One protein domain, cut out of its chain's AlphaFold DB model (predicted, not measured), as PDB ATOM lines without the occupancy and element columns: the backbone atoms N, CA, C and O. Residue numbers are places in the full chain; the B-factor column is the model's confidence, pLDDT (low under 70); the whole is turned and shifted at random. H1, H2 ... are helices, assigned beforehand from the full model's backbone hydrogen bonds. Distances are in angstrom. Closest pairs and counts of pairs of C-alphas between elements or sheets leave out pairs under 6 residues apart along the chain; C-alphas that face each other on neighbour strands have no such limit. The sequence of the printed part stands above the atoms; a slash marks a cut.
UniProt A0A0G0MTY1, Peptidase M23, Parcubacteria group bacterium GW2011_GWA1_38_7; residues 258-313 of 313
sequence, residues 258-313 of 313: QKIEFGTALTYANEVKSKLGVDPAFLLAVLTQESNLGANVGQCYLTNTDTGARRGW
ATOM      1  N   GLN A 258     -43.761 -24.681  32.182       56.25
ATOM      2  CA  GLN A 258     -42.570 -23.926  32.549       56.25
ATOM      3  C   GLN A 258     -42.169 -22.959  31.434       56.25
ATOM      4  O   GLN A 258     -42.510 -23.149  30.266       56.25
ATOM      5  N   LYS A 259     -41.465 -21.909  31.870       57.69
ATOM      6  CA  LYS A 259     -41.061 -20.692  31.157       57.69
ATOM      7  C   LYS A 259     -40.799 -20.880  29.655       57.69
ATOM      8  O   LYS A 259     -39.957 -21.677  29.255       57.69
ATOM      9  N   ILE A 260     -41.466 -20.071  28.836       64.94
ATOM     10  CA  ILE A 260     -41.224 -19.951  27.397       64.94
ATOM     11  C   ILE A 260     -39.930 -19.154  27.175       64.94
ATOM     12  O   ILE A 260     -39.747 -18.067  27.727       64.94
ATOM     13  N   GLU A 261     -39.041 -19.682  26.332       67.31
ATOM     14  CA  GLU A 261     -37.836 -18.976  25.883       67.31
ATOM     15  C   GLU A 261     -38.200 -17.705  25.097       67.31
ATOM     16  O   GLU A 261     -39.070 -17.718  24.222       67.31
ATOM     17  N   PHE A 262     -37.503 -16.600  25.375       65.94
ATOM     18  CA  PHE A 262     -37.859 -15.264  24.876       65.94
ATOM     19  C   PHE A 262     -37.977 -15.186  23.344       65.94
ATOM     20  O   PHE A 262     -38.894 -14.551  22.826       65.94
ATOM     21  N   GLY A 263     -37.099 -15.871  22.602       69.56
ATOM     22  CA  GLY A 263     -37.141 -15.881  21.132       69.56
ATOM     23  C   GLY A 263     -38.434 -16.485  20.566       69.56
ATOM     24  O   GLY A 263     -38.979 -16.004  19.570       69.56
ATOM     25  N   THR A 264     -38.978 -17.493  21.245       69.31
ATOM     26  CA  THR A 264     -40.255 -18.113  20.884       69.31
ATOM     27  C   THR A 264     -41.421 -17.193  21.236       69.31
ATOM     28  O   THR A 264     -42.318 -17.000  20.418       69.31
ATOM     29  N   ALA A 265     -41.379 -16.557  22.412       72.56
ATOM     30  CA  ALA A 265     -42.390 -15.583  22.821       72.56
ATOM     31  C   ALA A 265     -42.468 -14.398  21.840       72.56
ATOM     32  O   ALA A 265     -43.559 -13.987  21.453       72.56
ATOM     33  N   LEU A 266     -41.320 -13.901  21.368       76.38
ATOM     34  CA  LEU A 266     -41.251 -12.836  20.365       76.38
ATOM     35  C   LEU A 266     -41.834 -13.264  19.013       76.38
ATOM     36  O   LEU A 266     -42.498 -12.472  18.344       76.38
ATOM     37  N   THR A 267     -41.624 -14.518  18.615       79.62
ATOM     38  CA  THR A 267     -42.185 -15.056  17.368       79.62
ATOM     39  C   THR A 267     -43.714 -15.080  17.426       79.62
ATOM     40  O   THR A 267     -44.365 -14.567  16.516       79.62
ATOM     41  N   TYR A 268     -44.292 -15.566  18.528       78.25
ATOM     42  CA  TYR A 268     -45.744 -15.541  18.725       78.25
ATOM     43  C   TYR A 268     -46.301 -14.122  18.849       78.25
ATOM     44  O   TYR A 268     -47.353 -13.828  18.287       78.25
ATOM     45  N   ALA A 269     -45.590 -13.213  19.518       79.88
ATOM     46  CA  ALA A 269     -46.019 -11.823  19.636       79.88
ATOM     47  C   ALA A 269     -46.082 -11.119  18.267       79.88
ATOM     48  O   ALA A 269     -47.019 -10.369  17.994       79.88
ATOM     49  N   ASN A 270     -45.144 -11.421  17.365       83.75
ATOM     50  CA  ASN A 270     -45.184 -10.938  15.983       83.75
ATOM     51  C   ASN A 270     -46.317 -11.573  15.161       83.75
ATOM     52  O   ASN A 270     -46.934 -10.894  14.338       83.75
ATOM     53  N   GLU A 271     -46.638 -12.846  15.397       85.25
ATOM     54  CA  GLU A 271     -47.788 -13.496  14.761       85.25
ATOM     55  C   GLU A 271     -49.111 -12.854  15.210       85.25
ATOM     56  O   GLU A 271     -49.965 -12.534  14.380       85.25
ATOM     57  N   VAL A 272     -49.258 -12.573  16.507       84.25
ATOM     58  CA  VAL A 272     -50.424 -11.870  17.060       84.25
ATOM     59  C   VAL A 272     -50.526 -10.453  16.501       84.25
ATOM     60  O   VAL A 272     -51.616 -10.047  16.103       84.25
ATOM     61  N   LYS A 273     -49.409  -9.726  16.363       86.69
ATOM     62  CA  LYS A 273     -49.385  -8.427  15.673       86.69
ATOM     63  C   LYS A 273     -49.932  -8.531  14.251       86.69
ATOM     64  O   LYS A 273     -50.738  -7.700  13.850       86.69
ATOM     65  N   SER A 274     -49.531  -9.557  13.498       84.44
ATOM     66  CA  SER A 274     -49.976  -9.731  12.108       84.44
ATOM     67  C   SER A 274     -51.477 -10.013  11.974       84.44
ATOM     68  O   SER A 274     -52.072  -9.665  10.958       84.44
ATOM     69  N   LYS A 275     -52.098 -10.611  12.999       89.19
ATOM     70  CA  LYS A 275     -53.514 -11.011  12.988       89.19
ATOM     71  C   LYS A 275     -54.438 -10.012  13.684       89.19
ATOM     72  O   LYS A 275     -55.571  -9.835  13.254       89.19
ATOM     73  N   LEU A 276     -53.971  -9.395  14.768       87.69
ATOM     74  CA  LEU A 276     -54.777  -8.579  15.684       87.69
ATOM     75  C   LEU A 276     -54.232  -7.153  15.865       87.69
ATOM     76  O   LEU A 276     -54.839  -6.360  16.575       87.69
ATOM     77  N   GLY A 277     -53.089  -6.812  15.260       87.25
ATOM     78  CA  GLY A 277     -52.499  -5.470  15.320       87.25
ATOM     79  C   GLY A 277     -51.884  -5.079  16.671       87.25
ATOM     80  O   GLY A 277     -51.426  -3.950  16.818       87.25
ATOM     81  N   VAL A 278     -51.854  -5.985  17.653       87.81
ATOM     82  CA  VAL A 278     -51.318  -5.721  18.999       87.81
ATOM     83  C   VAL A 278     -49.796  -5.589  18.957       87.81
ATOM     84  O   VAL A 278     -49.117  -6.400  18.326       87.81
ATOM     85  N   ASP A 279     -49.248  -4.580  19.639       86.75
ATOM     86  CA  ASP A 279     -47.802  -4.364  19.670       86.75
ATOM     87  C   ASP A 279     -47.063  -5.507  20.409       86.75
ATOM     88  O   ASP A 279     -47.409  -5.830  21.554       86.75
ATOM     89  N   PRO A 280     -46.030  -6.119  19.794       83.44
ATOM     90  CA  PRO A 280     -45.291  -7.222  20.393       83.44
ATOM     91  C   PRO A 280     -44.594  -6.868  21.706       83.44
ATOM     92  O   PRO A 280     -44.526  -7.717  22.591       83.44
ATOM     93  N   ALA A 281     -44.079  -5.644  21.856       80.81
ATOM     94  CA  ALA A 281     -43.403  -5.235  23.082       80.81
ATOM     95  C   ALA A 281     -44.410  -5.071  24.225       80.81
ATOM     96  O   ALA A 281     -44.143  -5.525  25.336       80.81
ATOM     97  N   PHE A 282     -45.594  -4.519  23.938       86.62
ATOM     98  CA  PHE A 282     -46.693  -4.447  24.904       86.62
ATOM     99  C   PHE A 282     -47.147  -5.842  25.362       86.62
ATOM    100  O   PHE A 282     -47.222  -6.108  26.561       86.62
ATOM    101  N   LEU A 283     -47.377  -6.764  24.424       80.88
ATOM    102  CA  LEU A 283     -47.814  -8.125  24.745       80.88
ATOM    103  C   LEU A 283     -46.765  -8.896  25.564       80.88
ATOM    104  O   LEU A 283     -47.104  -9.573  26.535       80.88
ATOM    105  N   LEU A 284     -45.484  -8.772  25.208       80.50
ATOM    106  CA  LEU A 284     -44.391  -9.397  25.954       80.50
ATOM    107  C   LEU A 284     -44.206  -8.782  27.343       80.50
ATOM    108  O   LEU A 284     -43.903  -9.517  28.282       80.50
ATOM    109  N   ALA A 285     -44.408  -7.471  27.493       79.00
ATOM    110  CA  ALA A 285     -44.349  -6.802  28.788       79.00
ATOM    111  C   ALA A 285     -45.438  -7.328  29.734       79.00
ATOM    112  O   ALA A 285     -45.124  -7.716  30.858       79.00
ATOM    113  N   VAL A 286     -46.681  -7.446  29.253       81.31
ATOM    114  CA  VAL A 286     -47.791  -8.025  30.029       81.31
ATOM    115  C   VAL A 286     -47.491  -9.480  30.398       81.31
ATOM    116  O   VAL A 286     -47.536  -9.839  31.566       81.31
ATOM    117  N   LEU A 287     -47.079 -10.324  29.446       76.56
ATOM    118  CA  LEU A 287     -46.773 -11.735  29.733       76.56
ATOM    119  C   LEU A 287     -45.595 -11.921  30.701       76.56
ATOM    120  O   LEU A 287     -45.562 -12.887  31.473       76.56
ATOM    121  N   THR A 288     -44.625 -11.008  30.672       77.31
ATOM    122  CA  THR A 288     -43.500 -10.998  31.612       77.31
ATOM    123  C   THR A 288     -43.959 -10.574  33.007       77.31
ATOM    124  O   THR A 288     -43.573 -11.221  33.976       77.31
ATOM    125  N   GLN A 289     -44.822  -9.562  33.113       77.25
ATOM    126  CA  GLN A 289     -45.352  -9.094  34.394       77.25
ATOM    127  C   GLN A 289     -46.281 -10.128  35.047       77.25
ATOM    128  O   GLN A 289     -46.109 -10.461  36.215       77.25
ATOM    129  N   GLU A 290     -47.218 -10.685  34.280       74.25
ATOM    130  CA  GLU A 290     -48.278 -11.559  34.797       74.25
ATOM    131  C   GLU A 290     -47.783 -12.966  35.148       74.25
ATOM    132  O   GLU A 290     -48.318 -13.642  36.022       74.25
ATOM    133  N   SER A 291     -46.767 -13.458  34.434       71.50
ATOM    134  CA  SER A 291     -46.382 -14.870  34.541       71.50
ATOM    135  C   SER A 291     -44.890 -15.144  34.395       71.50
ATOM    136  O   SER A 291     -44.485 -16.311  34.424       71.50
ATOM    137  N   ASN A 292     -44.073 -14.100  34.221       75.44
ATOM    138  CA  ASN A 292     -42.660 -14.205  33.856       75.44
ATOM    139  C   ASN A 292     -42.450 -15.153  32.663       75.44
ATOM    140  O   ASN A 292     -41.664 -16.100  32.729       75.44
ATOM    141  N   LEU A 293     -43.215 -14.919  31.589       76.69
ATOM    142  CA  LEU A 293     -43.238 -15.741  30.374       76.69
ATOM    143  C   LEU A 293     -43.610 -17.207  30.649       76.69
ATOM    144  O   LEU A 293     -42.989 -18.125  30.119       76.69
ATOM    145  N   GLY A 294     -44.617 -17.451  31.490       67.06
ATOM    146  CA  GLY A 294     -45.099 -18.804  31.786       67.06
ATOM    147  C   GLY A 294     -44.288 -19.569  32.837       67.06
ATOM    148  O   GLY A 294     -44.515 -20.762  33.022       67.06
ATOM    149  N   ALA A 295     -43.353 -18.916  33.537       67.19
ATOM    150  CA  ALA A 295     -42.634 -19.523  34.659       67.19
ATOM    151  C   ALA A 295     -43.535 -19.738  35.890       67.19
ATOM    152  O   ALA A 295     -43.319 -20.685  36.641       67.19
ATOM    153  N   ASN A 296     -44.540 -18.874  36.074       61.84
ATOM    154  CA  ASN A 296     -45.323 -18.782  37.311       61.84
ATOM    155  C   ASN A 296     -46.825 -19.051  37.118       61.84
ATOM    156  O   ASN A 296     -47.640 -18.651  37.948       61.84
ATOM    157  N   VAL A 297     -47.226 -19.717  36.034       62.59
ATOM    158  CA  VAL A 297     -48.640 -20.065  35.826       62.59
ATOM    159  C   VAL A 297     -49.018 -21.283  36.675       62.59
ATOM    160  O   VAL A 297     -48.274 -22.255  36.753       62.59
ATOM    161  N   GLY A 298     -50.163 -21.214  37.360       58.34
ATOM    162  CA  GLY A 298     -50.663 -22.303  38.209       58.34
ATOM    163  C   GLY A 298     -50.025 -22.414  39.602       58.34
ATOM    164  O   GLY A 298     -50.311 -23.372  40.316       58.34
ATOM    165  N   GLN A 299     -49.195 -21.452  40.024       55.44
ATOM    166  CA  GLN A 299     -48.612 -21.448  41.371       55.44
ATOM    167  C   GLN A 299     -49.476 -20.633  42.342       55.44
ATOM    168  O   GLN A 299     -49.547 -19.410  42.263       55.44
ATOM    169  N   CYS A 300     -50.153 -21.316  43.269       57.22
ATOM    170  CA  CYS A 300     -50.940 -20.680  44.323       57.22
ATOM    171  C   CYS A 300     -50.065 -20.519  45.576       57.22
ATOM    172  O   CYS A 300     -49.883 -21.469  46.335       57.22
ATOM    173  N   TYR A 301     -49.491 -19.331  45.788       56.69
ATOM    174  CA  TYR A 301     -48.701 -19.055  46.989       56.69
ATOM    175  C   TYR A 301     -49.618 -18.632  48.149       56.69
ATOM    176  O   TYR A 301     -50.154 -17.522  48.180       56.69
ATOM    177  N   LEU A 302     -49.803 -19.535  49.115       53.72
ATOM    178  CA  LEU A 302     -50.433 -19.242  50.403       53.72
ATOM    179  C   LEU A 302     -49.447 -18.452  51.265       53.72
ATOM    180  O   LEU A 302     -48.412 -18.974  51.666       53.72
ATOM    181  N   THR A 303     -49.758 -17.188  51.544       60.56
ATOM    182  CA  THR A 303     -48.897 -16.334  52.376       60.56
ATOM    183  C   THR A 303     -49.139 -16.511  53.871       60.56
ATOM    184  O   THR A 303     -48.276 -16.165  54.671       60.56
ATOM    185  N   ASN A 304     -50.297 -17.049  54.255       56.03
ATOM    186  CA  ASN A 304     -50.619 -17.401  55.630       56.03
ATOM    187  C   ASN A 304     -51.502 -18.659  55.622       56.03
ATOM    188  O   ASN A 304     -52.583 -18.660  55.028       56.03
ATOM    189  N   THR A 305     -51.020 -19.736  56.240       62.66
ATOM    190  CA  THR A 305     -51.669 -21.056  56.217       62.66
ATOM    191  C   THR A 305     -52.872 -21.167  57.150       62.66
ATOM    192  O   THR A 305     -53.707 -22.035  56.922       62.66
ATOM    193  N   ASP A 306     -53.009 -20.275  58.134       60.41
ATOM    194  CA  ASP A 306     -54.067 -20.350  59.152       60.41
ATOM    195  C   ASP A 306     -55.318 -19.548  58.765       60.41
ATOM    196  O   ASP A 306     -56.438 -19.910  59.111       60.41
ATOM    197  N   THR A 307     -55.145 -18.462  58.007       68.44
ATOM    198  CA  THR A 307     -56.251 -17.600  57.535       68.44
ATOM    199  C   THR A 307     -56.643 -17.855  56.080       68.44
ATOM    200  O   THR A 307     -57.638 -17.315  55.601       68.44
ATOM    201  N   GLY A 308     -55.855 -18.647  55.344       60.59
ATOM    202  CA  GLY A 308     -56.058 -18.894  53.913       60.59
ATOM    203  C   GLY A 308     -55.807 -17.671  53.023       60.59
ATOM    204  O   GLY A 308     -56.117 -17.710  51.830       60.59
ATOM    205  N   ALA A 309     -55.250 -16.588  53.576       55.06
ATOM    206  CA  ALA A 309     -54.964 -15.369  52.835       55.06
ATOM    207  C   ALA A 309     -53.859 -15.607  51.791       55.06
ATOM    208  O   ALA A 309     -52.773 -16.123  52.091       55.06
ATOM    209  N   ARG A 310     -54.146 -15.204  50.551       56.78
ATOM    210  CA  ARG A 310     -53.260 -15.337  49.388       56.78
ATOM    211  C   ARG A 310     -52.811 -13.952  48.947       56.78
ATOM    212  O   ARG A 310     -53.622 -13.029  48.916       56.78
ATOM    213  N   ARG A 311     -51.548 -13.821  48.552       50.59
ATOM    214  CA  ARG A 311     -51.058 -12.626  47.865       50.59
ATOM    215  C   ARG A 311     -51.096 -12.910  46.363       50.59
ATOM    216  O   ARG A 311     -50.310 -13.716  45.876       50.59
ATOM    217  N   GLY A 312     -52.048 -12.301  45.660       53.94
ATOM    218  CA  GLY A 312     -51.903 -12.085  44.220       53.94
ATOM    219  C   GLY A 312     -50.849 -11.004  43.993       53.94
ATOM    220  O   GLY A 312     -50.686 -10.139  44.859       53.94
ATOM    221  N   TRP A 313     -50.106 -11.105  42.894       48.53
ATOM    222  CA  TRP A 313     -49.320  -9.973  42.405       48.53
ATOM    223  C   TRP A 313     -50.254  -8.847  41.969       48.53
ATOM    224  O   TRP A 313     -51.336  -9.177  41.433       48.53
TER     225      TRP A 313
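Overview. This is residues 258 to 313 of the 313 residues of the protein "Peptidase M23" of Parcubacteria group bacterium GW2011_GWA1_38_7 (UniProt A0A0G0MTY1). Two helices, H1 and H2, make a V joined by a tight link, and from the far end of H2 a long tail with no named element, residues 292 to 313, runs away from the V and folds back on its course. The tail makes much of the length, and the V is the only part built of named elements. The printed part has 56 residues, with two named helices in the order H1, H2 and no named strand; the class is all helix, though under half of the residues, 27 of 56, are in named elements. The whole is only just loose, close to extended, with a radius of gyration of the C-alphas of 14.9 A, and it spans 48 by 19 by 14 A.

Arrangement. Begin with the longest helix, H1, residues 262 to 276, and look from it to H2, residues 280 to 291. They touch, with 10 pairs of C-alphas within 8 A; the closest are those of Ala 269 and Pro 280, 4.7 A apart. H2 touches H1 with residues 280 to 284 alone. Their lines stand at a steep tilt of 58 degrees, and they run opposite ways. In H1 and H2 every O i to N i+4 pair is within hydrogen-bond range.

Along the chain. Find C-alpha 262 at (-37.859, -15.264, 24.876); from there H1 runs 20.4 A to C-alpha 276. After three residues, H2 begins at C-alpha 280, (-45.291, -7.222, 20.393), and runs 16.1 A to C-alpha 291 at (-46.382, -14.870, 34.541).

Size, cuts and confidence. The C-alphas farthest apart are those of Ser 274 and Asp 306, 48.4 A. The printed part has no cut and ends at Trp 313, the chain's last residue. Mean pLDDT of the printed part is 71.0; residues 258 to 264 and 294 to 313 are under 70.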